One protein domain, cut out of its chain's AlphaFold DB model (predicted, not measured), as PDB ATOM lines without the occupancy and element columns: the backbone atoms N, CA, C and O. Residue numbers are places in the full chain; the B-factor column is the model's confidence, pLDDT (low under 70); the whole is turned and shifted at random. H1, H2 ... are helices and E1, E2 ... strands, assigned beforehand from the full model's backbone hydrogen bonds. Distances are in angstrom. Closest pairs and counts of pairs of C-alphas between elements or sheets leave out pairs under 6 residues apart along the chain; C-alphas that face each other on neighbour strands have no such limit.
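This is residues 2 to 42 and 54 to 144 of the 152 residues of the protein "[NiFe] hydrogenase assembly HybE family chaperone" of Sphaerotilus montanus (UniProt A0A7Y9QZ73). A strongly twisted sheet of six strands is the core, with H1 on one face and H2 on the other: three layers, helices on both faces of a sheet. H2 packs on E1 and E2 and reaches the turn of the E4 and E5 hairpin with its last residues, while H1 packs on E1; E5 and E6 bend. The printed part has 132 residues with H1, E1 to E6 and H2 in chain order; the sheet's order is E1, E2, E3, E6, E5, E4, antiparallel throughout, and the class is mixed, helices and strands. It is compact, with a radius of gyration of the C-alphas of 14.1 A, and rounded, spanning 37 by 34 by 27 A.

Start with H1, residues 2 to 17; it touches edge strand E1, residues 33 to 39, where the C-alphas of Glu 9 and Gln 33 are 6.1 A apart, their closest. H1 is on the sheet at a height over the sheet of 5.5 A, over none of the strands. Next look at E2, residues 55 to 61, antiparallel to E1: N 35 and O 59 are 2.8 A apart. E2 forms a hairpin with E3, residues 66 to 72, with N 56 and O 71 at 2.7 A. E4, residues 90 to 95, E5, residues 98 to 107, and E6, residues 111 to 119, form a meander, each strand the antiparallel neighbour of the one before. Check N 100 and O 93 at 2.8 A for E4 and E5, and N 103 and O 115 at 2.8 A for E5 and E6. E3 joins these three in a Greek key, E3 being the antiparallel neighbour of E6: N 68 and O 116 are 2.8 A apart. H2, residues 128 to 143, is on the sheet at a height over the sheet of 8.2 A and touches E2, closest at the C-alphas of Val 59 and Ala 135, 6.1 A. H1 and H2 are apart; in both, every O i to N i+4 pair is within hydrogen-bond range.

Find C-alpha 2 at (-27.351, -38.927, -30.373); H1 runs 22.5 A from there. E5, 26.2 A long, bends by 54 degrees at residue 101, and E6, 23.3 A long, bends by 51 degrees at residue 116. H2, 22.5 A long, ends at C-alpha 143, (-28.250, -19.659, -39.102).

The C-alphas of Gly 22 and Val 42 are the farthest apart, 41.3 A. Residues 43 to 53 are not printed; C-alphas 42 and 54 are 7.4 A apart across the cut. The links H1 to E1 and E3 to E4 are long. The pLDDT is under 70 at residues 21 to 24 and 41 to 42.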
ATOM      1  N   ALA A   2     -28.354 -38.047 -29.767       85.25
ATOM      2  CA  ALA A   2     -27.351 -38.927 -30.373       85.25
ATOM      3  C   ALA A   2     -27.984 -40.178 -31.012       85.25
ATOM      4  O   ALA A   2     -27.865 -40.342 -32.219       85.25
ATOM      5  N   ASP A   3     -28.804 -40.922 -30.265       90.25
ATOM      6  CA  ASP A   3     -29.482 -42.137 -30.755       90.25
ATOM      7  C   ASP A   3     -30.333 -41.877 -32.008       90.25
ATOM      8  O   ASP A   3     -30.423 -42.690 -32.923       90.25
ATOM      9  N   ARG A   4     -30.953 -40.691 -32.085       91.38
ATOM     10  CA  ARG A   4     -31.788 -40.291 -33.222       91.38
ATOM     11  C   ARG A   4     -30.955 -40.090 -34.486       91.38
ATOM     12  O   ARG A   4     -31.385 -40.486 -35.566       91.38
ATOM     13  N   LEU A   5     -29.788 -39.463 -34.342       93.38
ATOM     14  CA  LEU A   5     -28.850 -39.241 -35.440       93.38
ATOM     15  C   LEU A   5     -28.151 -40.541 -35.839       93.38
ATOM     16  O   LEU A   5     -27.939 -40.768 -37.023       93.38
ATOM     17  N   GLU A   6     -27.875 -41.427 -34.885       93.94
ATOM     18  CA  GLU A   6     -27.322 -42.751 -35.165       93.94
ATOM     19  C   GLU A   6     -28.294 -43.600 -35.994       93.94
ATOM     20  O   GLU A   6     -27.907 -44.151 -37.022       93.94
ATOM     21  N   VAL A   7     -29.581 -43.634 -35.626       94.12
ATOM     22  CA  VAL A   7     -30.623 -44.313 -36.417       94.12
ATOM     23  C   VAL A   7     -30.759 -43.700 -37.811       94.12
ATOM     24  O   VAL A   7     -30.909 -44.432 -38.795       94.12
ATOM     25  N   LEU A   8     -30.690 -42.371 -37.916       94.06
ATOM     26  CA  LEU A   8     -30.704 -41.659 -39.192       94.06
ATOM     27  C   LEU A   8     -29.530 -42.107 -40.075       94.06
ATOM     28  O   LEU A   8     -29.742 -42.579 -41.193       94.06
ATOM     29  N   GLU A   9     -28.303 -42.024 -39.565       95.06
ATOM     30  CA  GLU A   9     -27.105 -42.432 -40.296       95.06
ATOM     31  C   GLU A   9     -27.142 -43.915 -40.667       95.06
ATOM     32  O   GLU A   9     -26.900 -44.259 -41.822       95.06
ATOM     33  N   ALA A  10     -27.499 -44.800 -39.735       93.75
ATOM     34  CA  ALA A  10     -27.598 -46.236 -39.982       93.75
ATOM     35  C   ALA A  10     -28.620 -46.555 -41.084       93.75
ATOM     36  O   ALA A  10     -28.355 -47.374 -41.969       93.75
ATOM     37  N   THR A  11     -29.763 -45.864 -41.084       93.31
ATOM     38  CA  THR A  11     -30.797 -46.027 -42.112       93.31
ATOM     39  C   THR A  11     -30.272 -45.627 -43.487       93.31
ATOM     40  O   THR A  11     -30.407 -46.397 -44.439       93.31
ATOM     41  N   PHE A  12     -29.614 -44.472 -43.600       91.81
ATOM     42  CA  PHE A  12     -29.060 -44.015 -44.875       91.81
ATOM     43  C   PHE A  12     -27.839 -44.831 -45.321       91.81
ATOM     44  O   PHE A  12     -27.697 -45.086 -46.515       91.81
ATOM     45  N   ARG A  13     -27.008 -45.342 -44.401       91.44
ATOM     46  CA  ARG A  13     -25.944 -46.316 -44.724       91.44
ATOM     47  C   ARG A  13     -26.533 -47.591 -45.314       91.44
ATOM     48  O   ARG A  13     -26.041 -48.082 -46.324       91.44
ATOM     49  N   ARG A  14     -27.628 -48.097 -44.739       89.81
ATOM     50  CA  ARG A  14     -28.354 -49.244 -45.296       89.81
ATOM     51  C   ARG A  14     -28.922 -48.928 -46.679       89.81
ATOM     52  O   ARG A  14     -28.844 -49.772 -47.564       89.81
ATOM     53  N   ILE A  15     -29.473 -47.732 -46.898       88.00
ATOM     54  CA  ILE A  15     -29.959 -47.309 -48.225       88.00
ATOM     55  C   ILE A  15     -28.808 -47.291 -49.242       88.00
ATOM     56  O   ILE A  15     -28.977 -47.801 -50.350       88.00
ATOM     57  N   ALA A  16     -27.630 -46.799 -48.842       83.38
ATOM     58  CA  ALA A  16     -26.421 -46.786 -49.664       83.38
ATOM     59  C   ALA A  16     -26.034 -48.192 -50.153       83.38
ATOM     60  O   ALA A  16     -25.720 -48.385 -51.326       83.38
ATOM     61  N   THR A  17     -26.089 -49.185 -49.260       78.94
ATOM     62  CA  THR A  17     -25.650 -50.565 -49.533       78.94
ATOM     63  C   THR A  17     -26.743 -51.481 -50.087       78.94
ATOM     64  O   THR A  17     -26.450 -52.618 -50.467       78.94
ATOM     65  N   THR A  18     -27.992 -51.010 -50.169       82.69
ATOM     66  CA  THR A  18     -29.134 -51.777 -50.696       82.69
ATOM     67  C   THR A  18     -29.710 -51.129 -51.950       82.69
ATOM     68  O   THR A  18     -29.356 -51.528 -53.055       82.69
ATOM     69  N   ARG A  19     -30.570 -50.117 -51.791       76.81
ATOM     70  CA  ARG A  19     -31.314 -49.468 -52.882       76.81
ATOM     71  C   ARG A  19     -30.410 -48.686 -53.835       76.81
ATOM     72  O   ARG A  19     -30.706 -48.626 -55.019       76.81
ATOM     73  N   MET A  20     -29.321 -48.110 -53.328       70.69
ATOM     74  CA  MET A  20     -28.369 -47.344 -54.140       70.69
ATOM     75  C   MET A  20     -27.169 -48.174 -54.618       70.69
ATOM     76  O   MET A  20     -26.322 -47.662 -55.349       70.69
ATOM     77  N   ARG A  21     -27.074 -49.456 -54.238       60.41
ATOM     78  CA  ARG A  21     -25.936 -50.309 -54.598       60.41
ATOM     79  C   ARG A  21     -25.874 -50.499 -56.116       60.41
ATOM     80  O   ARG A  21     -26.790 -51.065 -56.702       60.41
ATOM     81  N   GLY A  22     -24.772 -50.073 -56.731       59.28
ATOM     82  CA  GLY A  22     -24.562 -50.171 -58.181       59.28
ATOM     83  C   GLY A  22     -25.113 -48.991 -58.986       59.28
ATOM     84  O   GLY A  22     -24.958 -48.973 -60.204       59.28
ATOM     85  N   VAL A  23     -25.708 -47.986 -58.333       67.94
ATOM     86  CA  VAL A  23     -26.048 -46.723 -58.997       67.94
ATOM     87  C   VAL A  23     -24.744 -45.948 -59.221       67.94
ATOM     88  O   VAL A  23     -24.032 -45.685 -58.248       67.94
ATOM     89  N   PRO A  24     -24.419 -45.538 -60.462       63.44
ATOM     90  CA  PRO A  24     -23.147 -44.885 -60.771       63.44
ATOM     91  C   PRO A  24     -22.972 -43.527 -60.081       63.44
ATOM     92  O   PRO A  24     -21.883 -42.985 -60.127       63.44
ATOM     93  N   VAL A  25     -24.017 -43.004 -59.423       70.75
ATOM     94  CA  VAL A  25     -24.063 -41.721 -58.696       70.75
ATOM     95  C   VAL A  25     -23.350 -41.769 -57.329       70.75
ATOM     96  O   VAL A  25     -23.176 -40.736 -56.688       70.75
ATOM     97  N   LEU A  26     -22.927 -42.946 -56.854       76.31
ATOM     98  CA  LEU A  26     -22.260 -43.076 -55.557       76.31
ATOM     99  C   LEU A  26     -20.803 -42.595 -55.598       76.31
ATOM    100  O   LEU A  26     -19.952 -43.207 -56.241       76.31
ATOM    101  N   HIS A  27     -20.488 -41.553 -54.829       81.88
ATOM    102  CA  HIS A  27     -19.109 -41.133 -54.604       81.88
ATOM    103  C   HIS A  27     -18.406 -42.044 -53.580       81.88
ATOM    104  O   HIS A  27     -18.688 -41.980 -52.383       81.88
ATOM    105  N   ALA A  28     -17.447 -42.859 -54.028       81.12
ATOM    106  CA  ALA A  28     -16.771 -43.860 -53.190       81.12
ATOM    107  C   ALA A  28     -15.994 -43.276 -51.991       81.12
ATOM    108  O   ALA A  28     -15.848 -43.943 -50.971       81.12
ATOM    109  N   GLY A  29     -15.510 -42.034 -52.098       85.50
ATOM    110  CA  GLY A  29     -14.788 -41.342 -51.022       85.50
ATOM    111  C   GLY A  29     -15.676 -40.682 -49.960       85.50
ATOM    112  O   GLY A  29     -15.150 -40.047 -49.050       85.50
ATOM    113  N   LEU A  30     -17.006 -40.785 -50.082       90.31
ATOM    114  CA  LEU A  30     -17.950 -40.204 -49.127       90.31
ATOM    115  C   LEU A  30     -18.678 -41.286 -48.334       90.31
ATOM    116  O   LEU A  30     -18.875 -42.414 -48.778       90.31
ATOM    117  N   SER A  31     -19.128 -40.903 -47.147       92.06
ATOM    118  CA  SER A  31     -19.911 -41.726 -46.237       92.06
ATOM    119  C   SER A  31     -21.095 -40.932 -45.698       92.06
ATOM    120  O   SER A  31     -21.149 -39.703 -45.772       92.06
ATOM    121  N   VAL A  32     -22.079 -41.654 -45.168       94.62
ATOM    122  CA  VAL A  32     -23.251 -41.034 -44.551       94.62
ATOM    123  C   VAL A  32     -22.868 -40.424 -43.206       94.62
ATOM    124  O   VAL A  32     -22.402 -41.147 -42.317       94.62
ATOM    125  N   GLN A  33     -23.117 -39.121 -43.059       96.44
ATOM    126  CA  GLN A  33     -22.819 -38.363 -41.847       96.44
ATOM    127  C   GLN A  33     -23.853 -37.260 -41.584       96.44
ATOM    128  O   GLN A  33     -24.131 -36.421 -42.445       96.44
ATOM    129  N   ALA A  34     -24.381 -37.232 -40.364       96.62
ATOM    130  CA  ALA A  34     -25.227 -36.171 -39.843       96.62
ATOM    131  C   ALA A  34     -24.354 -35.026 -39.302       96.62
ATOM    132  O   ALA A  34     -23.584 -35.183 -38.354       96.62
ATOM    133  N   VAL A  35     -24.469 -33.842 -39.898       96.44
ATOM    134  CA  VAL A  35     -23.631 -32.681 -39.593       96.44
ATOM    135  C   VAL A  35     -24.464 -31.592 -38.929       96.44
ATOM    136  O   VAL A  35     -25.464 -31.121 -39.467       96.44
ATOM    137  N   GLY A  36     -24.019 -31.175 -37.741       93.62
ATOM    138  CA  GLY A  36     -24.487 -29.962 -37.077       93.62
ATOM    139  C   GLY A  36     -25.969 -29.953 -36.709       93.62
ATOM    140  O   GLY A  36     -26.554 -28.878 -36.699       93.62
ATOM    141  N   PHE A  37     -26.586 -31.098 -36.416       93.25
ATOM    142  CA  PHE A  37     -27.985 -31.129 -35.987       93.25
ATOM    143  C   PHE A  37     -28.187 -30.388 -34.664       93.25
ATOM    144  O   PHE A  37     -27.506 -30.653 -33.673       93.25
ATOM    145  N   VAL A  38     -29.152 -29.476 -34.654       91.06
ATOM    146  CA  VAL A  38     -29.584 -28.719 -33.475       91.06
ATOM    147  C   VAL A  38     -31.096 -28.812 -33.339       91.06
ATOM    148  O   VAL A  38     -31.791 -29.124 -34.305       91.06
ATOM    149  N   ARG A  39     -31.624 -28.546 -32.143       89.12
ATOM    150  CA  ARG A  39     -33.071 -28.386 -31.974       89.12
ATOM    151  C   ARG A  39     -33.515 -27.096 -32.657       89.12
ATOM    152  O   ARG A  39     -32.881 -26.060 -32.465       89.12
ATOM    153  N   GLU A  40     -34.582 -27.172 -33.443       80.62
ATOM    154  CA  GLU A  40     -35.240 -25.991 -33.997       80.62
ATOM    155  C   GLU A  40     -35.730 -25.126 -32.822       80.62
ATOM    156  O   GLU A  40     -36.409 -25.652 -31.930       80.62
ATOM    157  N   PRO A  41     -35.378 -23.830 -32.768       65.56
ATOM    158  CA  PRO A  41     -35.962 -22.927 -31.790       65.56
ATOM    159  C   PRO A  41     -37.477 -22.919 -31.987       65.56
ATOM    160  O   PRO A  41     -37.952 -22.734 -33.106       65.56
ATOM    161  N   VAL A  42     -38.242 -23.131 -30.916       58.16
ATOM    162  CA  VAL A  42     -39.707 -23.087 -30.990       58.16
ATOM    163  C   VAL A  42     -40.107 -21.679 -31.430       58.16
ATOM    164  O   VAL A  42     -39.945 -20.720 -30.677       58.16
ATOM    165  N   PRO A  54     -40.853 -30.940 -30.605       86.19
ATOM    166  CA  PRO A  54     -39.497 -30.453 -30.765       86.19
ATOM    167  C   PRO A  54     -38.878 -31.089 -32.013       86.19
ATOM    168  O   PRO A  54     -38.817 -32.316 -32.138       86.19
ATOM    169  N   MET A  55     -38.399 -30.246 -32.923       88.50
ATOM    170  CA  MET A  55     -37.782 -30.665 -34.179       88.50
ATOM    171  C   MET A  55     -36.263 -30.583 -34.084       88.50
ATOM    172  O   MET A  55     -35.708 -29.769 -33.350       88.50
ATOM    173  N   LEU A  56     -35.584 -31.435 -34.838       91.81
ATOM    174  CA  LEU A  56     -34.158 -31.378 -35.113       91.81
ATOM    175  C   LEU A  56     -33.952 -30.876 -36.533       91.81
ATOM    176  O   LEU A  56     -34.684 -31.265 -37.444       91.81
ATOM    177  N   MET A  57     -32.922 -30.057 -36.713       91.81
ATOM    178  CA  MET A  57     -32.540 -29.538 -38.012       91.81
ATOM    179  C   MET A  57     -31.027 -29.551 -38.194       91.81
ATOM    180  O   MET A  57     -30.280 -29.086 -37.330       91.81
ATOM    181  N   GLY A  58     -30.570 -30.076 -39.324       93.88
ATOM    182  CA  GLY A  58     -29.153 -30.244 -39.642       93.88
ATOM    183  C   GLY A  58     -28.954 -30.648 -41.096       93.88
ATOM    184  O   GLY A  58     -29.917 -30.708 -41.854       93.88
ATOM    185  N   VAL A  59     -27.711 -30.917 -41.487       96.88
ATOM    186  CA  VAL A  59     -27.389 -31.383 -42.844       96.88
ATOM    187  C   VAL A  59     -27.024 -32.857 -42.798       96.88
ATOM    188  O   VAL A  59     -26.220 -33.274 -41.970       96.88
ATOM    189  N   LEU A  60     -27.597 -33.646 -43.699       97.06
ATOM    190  CA  LEU A  60     -27.169 -35.011 -43.961       97.06
ATOM    191  C   LEU A  60     -26.290 -35.025 -45.210       97.06
ATOM    192  O   LEU A  60     -26.743 -34.682 -46.302       97.06
ATOM    193  N   VAL A  61     -25.045 -35.458 -45.037       96.25
ATOM    194  CA  VAL A  61     -24.131 -35.776 -46.133       96.25
ATOM    195  C   VAL A  61     -24.300 -37.252 -46.462       96.25
ATOM    196  O   VAL A  61     -24.272 -38.093 -45.565       96.25
ATOM    197  N   THR A  62     -24.476 -37.571 -47.740       93.81
ATOM    198  CA  THR A  62     -24.472 -38.940 -48.260       93.81
ATOM    199  C   THR A  62     -23.561 -39.016 -49.488       93.81
ATOM    200  O   THR A  62     -23.203 -37.982 -50.050       93.81
ATOM    201  N   PRO A  63     -23.205 -40.220 -49.958       90.44
ATOM    202  CA  PRO A  63     -22.445 -40.369 -51.198       90.44
ATOM    203  C   PRO A  63     -23.140 -39.886 -52.480       90.44
ATOM    204  O   PRO A  63     -22.474 -39.814 -53.507       90.44
ATOM    205  N   TRP A  64     -24.448 -39.593 -52.462       91.25
ATOM    206  CA  TRP A  64     -25.214 -39.212 -53.663       91.25
ATOM    207  C   TRP A  64     -25.942 -37.864 -53.551       91.25
ATOM    208  O   TRP A  64     -26.174 -37.224 -54.576       91.25
ATOM    209  N   PHE A  65     -26.252 -37.397 -52.338       93.31
ATOM    210  CA  PHE A  65     -26.762 -36.046 -52.084       93.31
ATOM    211  C   PHE A  65     -26.228 -35.435 -50.779       93.31
ATOM    212  O   PHE A  65     -25.812 -36.146 -49.858       93.31
ATOM    213  N   MET A  66     -26.370 -34.117 -50.654       95.94
ATOM    214  CA  MET A  66     -26.306 -33.365 -49.403       95.94
ATOM    215  C   MET A  66     -27.620 -32.605 -49.217       95.94
ATOM    216  O   MET A  66     -27.944 -31.752 -50.041       95.94
ATOM    217  N   ASN A  67     -28.351 -32.885 -48.133       96.12
ATOM    218  CA  ASN A  67     -29.672 -32.296 -47.881       96.12
ATOM    219  C   ASN A  67     -29.749 -31.690 -46.477       96.12
ATOM    220  O   ASN A  67     -29.208 -32.250 -45.523       96.12
ATOM    221  N   VAL A  68     -30.491 -30.594 -46.324       95.12
ATOM    222  CA  VAL A  68     -30.979 -30.163 -45.008       95.12
ATOM    223  C   VAL A  68     -32.122 -31.087 -44.611       95.12
ATOM    224  O   VAL A  68     -33.040 -31.299 -45.397       95.12
ATOM    225  N   LEU A  69     -32.092 -31.619 -43.394       94.88
ATOM    226  CA  LEU A  69     -33.177 -32.416 -42.837       94.88
ATOM    227  C   LEU A  69     -33.851 -31.680 -41.693       94.88
ATOM    228  O   LEU A  69     -33.179 -31.089 -40.846       94.88
ATOM    229  N   ARG A  70     -35.175 -31.801 -41.645       92.25
ATOM    230  CA  ARG A  70     -36.027 -31.396 -40.533       92.25
ATOM    231  C   ARG A  70     -36.836 -32.606 -40.084       92.25
ATOM    232  O   ARG A  70     -37.640 -33.138 -40.840       92.25
ATOM    233  N   LEU A  71     -36.612 -33.071 -38.861       92.44
ATOM    234  CA  LEU A  71     -37.256 -34.276 -38.334       92.44
ATOM    235  C   LEU A  71     -37.603 -34.130 -36.851       92.44
ATOM    236  O   LEU A  71     -36.861 -33.473 -36.127       92.44
ATOM    237  N   PRO A  72     -38.671 -34.764 -36.354       91.00
ATOM    238  CA  PRO A  72     -39.003 -34.736 -34.935       91.00
ATOM    239  C   PRO A  72     -37.925 -35.409 -34.073       91.00
ATOM    240  O   PRO A  72     -37.346 -36.437 -34.460       91.00
ATOM    241  N   VAL A  73     -37.679 -34.852 -32.878       89.75
ATOM    242  CA  VAL A  73     -36.778 -35.443 -31.868       89.75
ATOM    243  C   VAL A  73     -37.231 -36.860 -31.514       89.75
ATOM    244  O   VAL A  73     -36.396 -37.760 -31.427       89.75
ATOM    245  N   THR A  74     -38.542 -37.051 -31.360       88.44
ATOM    246  CA  THR A  74     -39.176 -38.355 -31.141       88.44
ATOM    247  C   THR A  74     -39.795 -38.834 -32.452       88.44
ATOM    248  O   THR A  74     -40.544 -38.066 -33.047       88.44
ATOM    249  N   PRO A  75     -39.515 -40.065 -32.919       86.62
ATOM    250  CA  PRO A  75     -40.096 -40.583 -34.152       86.62
ATOM    251  C   PRO A  75     -41.625 -40.510 -34.150       86.62
ATOM    252  O   PRO A  75     -42.270 -40.870 -33.168       86.62
ATOM    253  N   VAL A  76     -42.190 -40.095 -35.278       86.38
ATOM    254  CA  VAL A  76     -43.632 -40.109 -35.544       86.38
ATOM    255  C   VAL A  76     -43.864 -40.811 -36.871       86.38
ATOM    256  O   VAL A  76     -43.124 -40.583 -37.828       86.38
ATOM    257  N   ALA A  77     -44.859 -41.689 -36.931       84.00
ATOM    258  CA  ALA A  77     -45.232 -42.346 -38.182       84.00
ATOM    259  C   ALA A  77     -46.073 -41.411 -39.064       84.00
ATOM    260  O   ALA A  77     -45.851 -41.319 -40.268       84.00
ATOM    261  N   ASP A  78     -47.006 -40.685 -38.446       83.81
ATOM    262  CA  ASP A  78     -47.897 -39.759 -39.135       83.81
ATOM    263  C   ASP A  78     -47.271 -38.360 -39.240       83.81
ATOM    264  O   ASP A  78     -46.999 -37.699 -38.234       83.81
ATOM    265  N   ALA A  79     -47.059 -37.907 -40.476       81.56
ATOM    266  CA  ALA A  79     -46.556 -36.573 -40.777       81.56
ATOM    267  C   ALA A  79     -47.510 -35.474 -40.277       81.56
ATOM    268  O   ALA A  79     -47.055 -34.467 -39.730       81.56
ATOM    269  N   ALA A  80     -48.827 -35.682 -40.395       82.00
ATOM    270  CA  ALA A  80     -49.832 -34.696 -40.006       82.00
ATOM    271  C   ALA A  80     -49.817 -34.438 -38.493       82.00
ATOM    272  O   ALA A  80     -49.906 -33.287 -38.055       82.00
ATOM    273  N   ALA A  81     -49.595 -35.491 -37.697       79.19
ATOM    274  CA  ALA A  81     -49.470 -35.406 -36.243       79.19
ATOM    275  C   ALA A  81     -48.305 -34.509 -35.777       79.19
ATOM    276  O   ALA A  81     -48.348 -33.980 -34.668       79.19
ATOM    277  N   ALA A  82     -47.287 -34.302 -36.621       78.00
ATOM    278  CA  ALA A  82     -46.133 -33.447 -36.335       78.00
ATOM    279  C   ALA A  82     -46.078 -32.163 -37.180       78.00
ATOM    280  O   ALA A  82     -45.074 -31.450 -37.142       78.00
ATOM    281  N   GLY A  83     -47.125 -31.862 -37.958       82.81
ATOM    282  CA  GLY A  83     -47.137 -30.709 -38.863       82.81
ATOM    283  C   GLY A  83     -46.073 -30.785 -39.968       82.81
ATOM    284  O   GLY A  83     -45.583 -29.752 -40.426       82.81
ATOM    285  N   LEU A  84     -45.681 -31.999 -40.360       87.81
ATOM    286  CA  LEU A  84     -44.771 -32.270 -41.470       87.81
ATOM    287  C   LEU A  84     -45.546 -32.411 -42.781       87.81
ATOM    288  O   LEU A  84     -46.725 -32.769 -42.798       87.81
ATOM    289  N   LEU A  85     -44.858 -32.175 -43.896       88.81
ATOM    290  CA  LEU A  85     -45.391 -32.468 -45.223       88.81
ATOM    291  C   LEU A  85     -45.661 -33.972 -45.419       88.81
ATOM    292  O   LEU A  85     -44.830 -34.798 -45.028       88.81
ATOM    293  N   PRO A  86     -46.774 -34.341 -46.082       90.62
ATOM    294  CA  PRO A  86     -46.982 -35.700 -46.570       90.62
ATOM    295  C   PRO A  86     -45.853 -36.152 -47.501       90.62
ATOM    296  O   PRO A  86     -45.219 -35.337 -48.174       90.62
ATOM    297  N   VAL A  87     -45.631 -37.464 -47.585       92.69
ATOM    298  CA  VAL A  87     -44.612 -38.036 -48.477       92.69
ATOM    299  C   VAL A  87     -44.866 -37.604 -49.923       92.69
ATOM    300  O   VAL A  87     -45.966 -37.781 -50.438       92.69
ATOM    301  N   GLY A  88     -43.846 -37.046 -50.577       92.50
ATOM    302  CA  GLY A  88     -43.933 -36.573 -51.961       92.50
ATOM    303  C   GLY A  88     -44.465 -35.143 -52.118       92.50
ATOM    304  O   GLY A  88     -44.336 -34.576 -53.199       92.50
ATOM    305  N   ALA A  89     -45.014 -34.537 -51.062       92.38
ATOM    306  CA  ALA A  89     -45.446 -33.145 -51.094       92.38
ATOM    307  C   ALA A  89     -44.263 -32.201 -50.860       92.38
ATOM    308  O   ALA A  89     -43.431 -32.443 -49.982       92.38
ATOM    309  N   THR A  90     -44.217 -31.102 -51.607       92.38
ATOM    310  CA  THR A  90     -43.228 -30.038 -51.430       92.38
ATOM    311  C   THR A  90     -43.877 -28.781 -50.868       92.38
ATOM    312  O   THR A  90     -45.015 -28.445 -51.198       92.38
ATOM    313  N   ALA A  91     -43.160 -28.068 -50.004       89.50
ATOM    314  CA  ALA A  91     -43.516 -26.713 -49.613       89.50
ATOM    315  C   ALA A  91     -42.294 -25.940 -49.126       89.50
ATOM    316  O   ALA A  91     -41.371 -26.497 -48.529       89.50
ATOM    317  N   VAL A  92     -42.353 -24.622 -49.293       89.44
ATOM    318  CA  VAL A  92     -41.351 -23.719 -48.739       89.44
ATOM    319  C   VAL A  92     -41.443 -23.743 -47.208       89.44
ATOM    320  O   VAL A  92     -42.509 -23.517 -46.622       89.44
ATOM    321  N   ARG A  93     -40.318 -24.003 -46.539       85.75
ATOM    322  CA  ARG A  93     -40.128 -23.774 -45.097       85.75
ATOM    323  C   ARG A  93     -38.965 -22.821 -44.897       85.75
ATOM    324  O   ARG A  93     -38.095 -22.698 -45.753       85.75
ATOM    325  N   ARG A  94     -38.942 -22.134 -43.759       83.00
ATOM    326  CA  ARG A  94     -37.856 -21.209 -43.432       83.00
ATOM    327  C   ARG A  94     -36.848 -21.885 -42.512       83.00
ATOM    328  O   ARG A  94     -37.237 -22.389 -41.465       83.00
ATOM    329  N   TYR A  95     -35.568 -21.843 -42.875       81.56
ATOM    330  CA  TYR A  95     -34.458 -22.067 -41.950       81.56
ATOM    331  C   TYR A  95     -33.922 -20.699 -41.541       81.56
ATOM    332  O   TYR A  95     -33.266 -20.014 -42.329       81.56
ATOM    333  N   GLY A  96     -34.228 -20.276 -40.313       80.56
ATOM    334  CA  GLY A  96     -33.958 -18.903 -39.893       80.56
ATOM    335  C   GLY A  96     -34.688 -17.923 -40.812       80.56
ATOM    336  O   GLY A  96     -35.919 -17.918 -40.882       80.56
ATOM    337  N   ALA A  97     -33.933 -17.115 -41.552       79.06
ATOM    338  CA  ALA A  97     -34.487 -16.146 -42.489       79.06
ATOM    339  C   ALA A  97     -34.514 -16.619 -43.962       79.06
ATOM    340  O   ALA A  97     -35.029 -15.905 -44.828       79.06
ATOM    341  N   HIS A  98     -34.050 -17.838 -44.244       83.56
ATOM    342  CA  HIS A  98     -33.902 -18.360 -45.602       83.56
ATOM    343  C   HIS A  98     -35.063 -19.296 -45.974       83.56
ATOM    344  O   HIS A  98     -35.294 -20.271 -45.253       83.56
ATOM    345  N   PRO A  99     -35.809 -19.038 -47.065       88.50
ATOM    346  CA  PRO A  99     -36.773 -19.995 -47.601       88.50
ATOM    347  C   PRO A  99     -36.049 -21.148 -48.316       88.50
ATOM    348  O   PRO A  99     -35.134 -20.915 -49.098       88.50
ATOM    349  N   LEU A 100     -36.470 -22.383 -48.053       90.38
ATOM    350  CA  LEU A 100     -35.984 -23.599 -48.707       90.38
ATOM    351  C   LEU A 100     -37.172 -24.475 -49.108       90.38
ATOM    352  O   LEU A 100     -38.143 -24.583 -48.355       90.38
ATOM    353  N   ASP A 101     -37.065 -25.137 -50.257       92.88
ATOM    354  CA  ASP A 101     -38.062 -26.097 -50.728       92.88
ATOM    355  C   ASP A 101     -37.868 -27.441 -50.029       92.88
ATOM    356  O   ASP A 101     -36.970 -28.219 -50.356       92.88
ATOM    357  N   PHE A 102     -38.719 -27.708 -49.039       93.12
ATOM    358  CA  PHE A 102     -38.726 -28.984 -48.343       93.12
ATOM    359  C   PHE A 102     -39.686 -29.958 -49.016       93.12
ATOM    360  O   PHE A 102     -40.792 -29.598 -49.406       93.12
ATOM    361  N   LEU A 103     -39.260 -31.211 -49.091       94.38
ATOM    362  CA  LEU A 103     -40.011 -32.371 -49.541       94.38
ATOM    363  C   LEU A 103     -40.323 -33.261 -48.335       94.38
ATOM    364  O   LEU A 103     -39.413 -33.637 -47.591       94.38
ATOM    365  N   GLY A 104     -41.590 -33.627 -48.163       94.19
ATOM    366  CA  GLY A 104     -42.008 -34.623 -47.184       94.19
ATOM    367  C   GLY A 104     -41.516 -36.018 -47.564       94.19
ATOM    368  O   GLY A 104     -41.628 -36.454 -48.712       94.19
ATOM    369  N   ALA A 105     -40.965 -36.730 -46.590       93.50
ATOM    370  CA  ALA A 105     -40.405 -38.060 -46.743       93.50
ATOM    371  C   ALA A 105     -40.683 -38.918 -45.505       93.50
ATOM    372  O   ALA A 105     -41.006 -38.429 -44.422       93.50
ATOM    373  N   HIS A 106     -40.571 -40.230 -45.675       93.56
ATOM    374  CA  HIS A 106     -40.783 -41.185 -44.602       93.56
ATOM    375  C   HIS A 106     -39.862 -42.384 -44.790       93.56
ATOM    376  O   HIS A 106     -39.788 -42.957 -45.875       93.56
ATOM    377  N   GLU A 107     -39.217 -42.809 -43.711       93.00
ATOM    378  CA  GLU A 107     -38.489 -44.075 -43.660       93.00
ATOM    379  C   GLU A 107     -38.925 -44.837 -42.409       93.00
ATOM    380  O   GLU A 107     -38.879 -44.248 -41.338       93.00
ATOM    381  N   PRO A 108     -39.296 -46.130 -42.470       90.19
ATOM    382  CA  PRO A 108     -39.862 -46.848 -41.318       90.19
ATOM    383  C   PRO A 108     -39.028 -46.776 -40.031       90.19
ATOM    384  O   PRO A 108     -39.572 -46.728 -38.935       90.19
ATOM    385  N   SER A 109     -37.700 -46.741 -40.160       89.69
ATOM    386  CA  SER A 109     -36.772 -46.652 -39.026       89.69
ATOM    387  C   SER A 109     -36.629 -45.226 -38.469       89.69
ATOM    388  O   SER A 109     -36.242 -45.048 -37.319       89.69
ATOM    389  N   ILE A 110     -36.946 -44.203 -39.269       91.94
ATOM    390  CA  ILE A 110     -36.842 -42.788 -38.895       91.94
ATOM    391  C   ILE A 110     -38.232 -42.207 -38.570       91.94
ATOM    392  O   ILE A 110     -38.336 -41.340 -37.712       91.94
ATOM    393  N   GLY A 111     -39.311 -42.686 -39.175       92.94
ATOM    394  CA  GLY A 111     -40.606 -42.011 -39.214       92.94
ATOM    395  C   GLY A 111     -40.655 -40.920 -40.287       92.94
ATOM    396  O   GLY A 111     -39.836 -40.901 -41.210       92.94
ATOM    397  N   ALA A 112     -41.623 -40.014 -40.165       92.44
ATOM    398  CA  ALA A 112     -41.794 -38.876 -41.059       92.44
ATOM    399  C   ALA A 112     -40.719 -37.799 -40.823       92.44
ATOM    400  O   ALA A 112     -40.350 -37.491 -39.685       92.44
ATOM    401  N   PHE A 113     -40.230 -37.214 -41.912       93.31
ATOM    402  CA  PHE A 113     -39.295 -36.094 -41.912       93.31
ATOM    403  C   PHE A 113     -39.446 -35.260 -43.186       93.31
ATOM    404  O   PHE A 113     -40.034 -35.687 -44.172       93.31
ATOM    405  N   GLU A 114     -38.892 -34.060 -43.174       94.19
ATOM    406  CA  GLU A 114     -38.796 -33.169 -44.324       94.19
ATOM    407  C   GLU A 114     -37.323 -33.049 -44.743       94.19
ATOM    408  O   GLU A 114     -36.419 -33.051 -43.900       94.19
ATOM    409  N   GLN A 115     -37.067 -32.933 -46.045       94.81
ATOM    410  CA  GLN A 115     -35.722 -32.738 -46.586       94.81
ATOM    411  C   GLN A 115     -35.682 -31.665 -47.672       94.81
ATOM    412  O   GLN A 115     -36.582 -31.613 -48.500       94.81
ATOM    413  N   ALA A 116     -34.634 -30.850 -47.701       94.81
ATOM    414  CA  ALA A 116     -34.376 -29.882 -48.764       94.81
ATOM    415  C   ALA A 116     -33.019 -30.180 -49.411       94.81
ATOM    416  O   ALA A 116     -32.014 -30.314 -48.707       94.81
ATOM    417  N   SER A 117     -32.996 -30.311 -50.738       94.06
ATOM    418  CA  SER A 117     -31.773 -30.634 -51.479       94.06
ATOM    419  C   SER A 117     -30.827 -29.438 -51.526       94.06
ATOM    420  O   SER A 117     -31.258 -28.331 -51.839       94.06
ATOM    421  N   LEU A 118     -29.547 -29.655 -51.213       92.50
ATOM    422  CA  LEU A 118     -28.489 -28.651 -51.382       92.50
ATOM    423  C   LEU A 118     -27.602 -29.005 -52.570       92.50
ATOM    424  O   LEU A 118     -27.374 -28.178 -53.446       92.50
ATOM    425  N   PHE A 119     -27.116 -30.248 -52.600       91.19
ATOM    426  CA  PHE A 119     -26.238 -30.737 -53.654       91.19
ATOM    427  C   PHE A 119     -26.632 -32.146 -54.073       91.19
ATOM    428  O   PHE A 119     -26.713 -33.057 -53.251       91.19
ATOM    429  N   SER A 120     -26.799 -32.338 -55.375       86.50
ATOM    430  CA  SER A 120     -26.724 -33.639 -56.029       86.50
ATOM    431  C   SER A 120     -26.344 -33.415 -57.497       86.50
ATOM    432  O   SER A 120     -26.890 -32.486 -58.097       86.50
ATOM    433  N   PRO A 121     -25.467 -34.236 -58.097       86.44
ATOM    434  CA  PRO A 121     -24.710 -35.325 -57.476       86.44
ATOM    435  C   PRO A 121     -23.532 -34.814 -56.624       86.44
ATOM    436  O   PRO A 121     -23.117 -33.664 -56.729       86.44
ATOM    437  N   MET A 122     -22.955 -35.688 -55.796       91.56
ATOM    438  CA  MET A 122     -21.861 -35.345 -54.869       91.56
ATOM    439  C   MET A 122     -20.452 -35.412 -55.487       91.56
ATOM    440  O   MET A 122     -19.461 -35.276 -54.778       91.56
ATOM    441  N   PHE A 123     -20.341 -35.593 -56.806       85.88
ATOM    442  CA  PHE A 123     -19.052 -35.730 -57.501       85.88
ATOM    443  C   PHE A 123     -18.157 -34.492 -57.461       85.88
ATOM    444  O   PHE A 123     -16.963 -34.601 -57.715       85.88
ATOM    445  N   GLY A 124     -18.719 -33.322 -57.151       86.94
ATOM    446  CA  GLY A 124     -17.942 -32.094 -56.988       86.94
ATOM    447  C   GLY A 124     -17.113 -32.041 -55.699       86.94
ATOM    448  O   GLY A 124     -16.306 -31.129 -55.546       86.94
ATOM    449  N   PHE A 125     -17.304 -32.981 -54.766       91.50
ATOM    450  CA  PHE A 125     -16.561 -33.020 -53.507       91.50
ATOM    451  C   PHE A 125     -15.354 -33.947 -53.615       91.50
ATOM    452  O   PHE A 125     -15.497 -35.105 -53.986       91.50
ATOM    453  N   ALA A 126     -14.175 -33.445 -53.243       90.88
ATOM    454  CA  ALA A 126     -12.936 -34.221 -53.295       90.88
ATOM    455  C   ALA A 126     -12.927 -35.390 -52.293       90.88
ATOM    456  O   ALA A 126     -12.505 -36.498 -52.619       90.88
ATOM    457  N   ASP A 127     -13.389 -35.141 -51.067       93.06
ATOM    458  CA  ASP A 127     -13.365 -36.097 -49.966       93.06
ATOM    459  C   ASP A 127     -14.413 -35.767 -48.884       93.06
ATOM    460  O   ASP A 127     -15.150 -34.774 -48.952       93.06
ATOM    461  N   GLN A 128     -14.495 -36.632 -47.866       94.81
ATOM    462  CA  GLN A 128     -15.406 -36.456 -46.735       94.81
ATOM    463  C   GLN A 128     -15.163 -35.135 -45.973       94.81
ATOM    464  O   GLN A 128     -16.145 -34.430 -45.718       94.81
ATOM    465  N   PRO A 129     -13.919 -34.753 -45.608       96.06
ATOM    466  CA  PRO A 129     -13.643 -33.450 -45.006       96.06
ATOM    467  C   PRO A 129     -14.209 -32.264 -45.794       96.06
ATOM    468  O   PRO A 129     -14.846 -31.402 -45.185       96.06
ATOM    469  N   ALA A 130     -14.046 -32.229 -47.119       94.56
ATOM    470  CA  ALA A 130     -14.555 -31.150 -47.966       94.56
ATOM    471  C   ALA A 130     -16.092 -31.074 -47.957       94.56
ATOM    472  O   ALA A 130     -16.670 -29.989 -47.813       94.56
ATOM    473  N   ALA A 131     -16.771 -32.224 -48.042       95.88
ATOM    474  CA  ALA A 131     -18.230 -32.289 -47.961       95.88
ATOM    475  C   ALA A 131     -18.750 -31.833 -46.586       95.88
ATOM    476  O   ALA A 131     -19.706 -31.061 -46.498       95.88
ATOM    477  N   VAL A 132     -18.093 -32.251 -45.500       96.38
ATOM    478  CA  VAL A 132     -18.457 -31.851 -44.132       96.38
ATOM    479  C   VAL A 132     -18.181 -30.369 -43.883       96.38
ATOM    480  O   VAL A 132     -18.989 -29.703 -43.236       96.38
ATOM    481  N   ALA A 133     -17.068 -29.834 -44.389       96.06
ATOM    482  CA  ALA A 133     -16.759 -28.409 -44.305       96.06
ATOM    483  C   ALA A 133     -17.838 -27.575 -45.005       96.06
ATOM    484  O   ALA A 133     -18.359 -26.627 -44.418       96.06
ATOM    485  N   THR A 134     -18.260 -27.998 -46.197       96.25
ATOM    486  CA  THR A 134     -19.346 -27.351 -46.943       96.25
ATOM    487  C   THR A 134     -20.674 -27.434 -46.194       96.25
ATOM    488  O   THR A 134     -21.351 -26.423 -46.032       96.25
ATOM    489  N   ALA A 135     -21.029 -28.602 -45.648       96.38
ATOM    490  CA  ALA A 135     -22.235 -28.766 -44.836       96.38
ATOM    491  C   ALA A 135     -22.248 -27.836 -43.607       96.38
ATOM    492  O   ALA A 135     -23.279 -27.246 -43.276       96.38
ATOM    493  N   ARG A 136     -21.100 -27.677 -42.932       95.75
ATOM    494  CA  ARG A 136     -20.950 -26.739 -41.807       95.75
ATOM    495  C   ARG A 136     -21.096 -25.290 -42.254       95.75
ATOM    496  O   ARG A 136     -21.745 -24.525 -41.548       95.75
ATOM    497  N   GLU A 137     -20.536 -24.931 -43.404       95.69
ATOM    498  CA  GLU A 137     -20.624 -23.575 -43.940       95.69
ATOM    499  C   GLU A 137     -22.052 -23.214 -44.361       95.69
ATOM    500  O   GLU A 137     -22.550 -22.152 -43.991       95.69
ATOM    501  N   VAL A 138     -22.768 -24.132 -45.018       93.56
ATOM    502  CA  VAL A 138     -24.196 -23.957 -45.321       93.56
ATOM    503  C   VAL A 138     -24.992 -23.728 -44.038       93.56
ATOM    504  O   VAL A 138     -25.764 -22.778 -43.950       93.56
ATOM    505  N   LEU A 139     -24.779 -24.548 -43.003       92.62
ATOM    506  CA  LEU A 139     -25.443 -24.352 -41.712       92.62
ATOM    507  C   LEU A 139     -25.078 -23.016 -41.062       92.62
ATOM    508  O   LEU A 139     -25.945 -22.391 -40.455       92.62
ATOM    509  N   ARG A 140     -23.818 -22.576 -41.167       92.25
ATOM    510  CA  ARG A 140     -23.376 -21.274 -40.661       92.25
ATOM    511  C   ARG A 140     -24.159 -20.151 -41.338       92.25
ATOM    512  O   ARG A 140     -24.734 -19.335 -40.628       92.25
ATOM    513  N   LEU A 141     -24.236 -20.155 -42.669       90.56
ATOM    514  CA  LEU A 141     -24.970 -19.160 -43.459       90.56
ATOM    515  C   LEU A 141     -26.474 -19.183 -43.151       90.56
ATOM    516  O   LEU A 141     -27.052 -18.144 -42.851       90.56
ATOM    517  N   LEU A 142     -27.097 -20.366 -43.125       87.81
ATOM    518  CA  LEU A 142     -28.534 -20.505 -42.863       87.81
ATOM    519  C   LEU A 142     -28.948 -20.011 -41.467       87.81
ATOM    520  O   LEU A 142     -30.084 -19.572 -41.278       87.81
ATOM    521  N   ARG A 143     -28.038 -20.098 -40.491       87.12
ATOM    522  CA  ARG A 143     -28.250 -19.659 -39.102       87.12
ATOM    523  C   ARG A 143     -27.964 -18.189 -38.872       87.12
ATOM    524  O   ARG A 143     -28.377 -17.670 -37.835       87.12
ATOM    525  N   GLN A 144     -27.240 -17.531 -39.771       83.06
ATOM    526  CA  GLN A 144     -27.032 -16.101 -39.636       83.06
ATOM    527  C   GLN A 144     -28.383 -15.398 -39.784       83.06
ATOM    528  O   GLN A 144     -29.133 -15.702 -40.717       83.06
TER     529      GLN A 144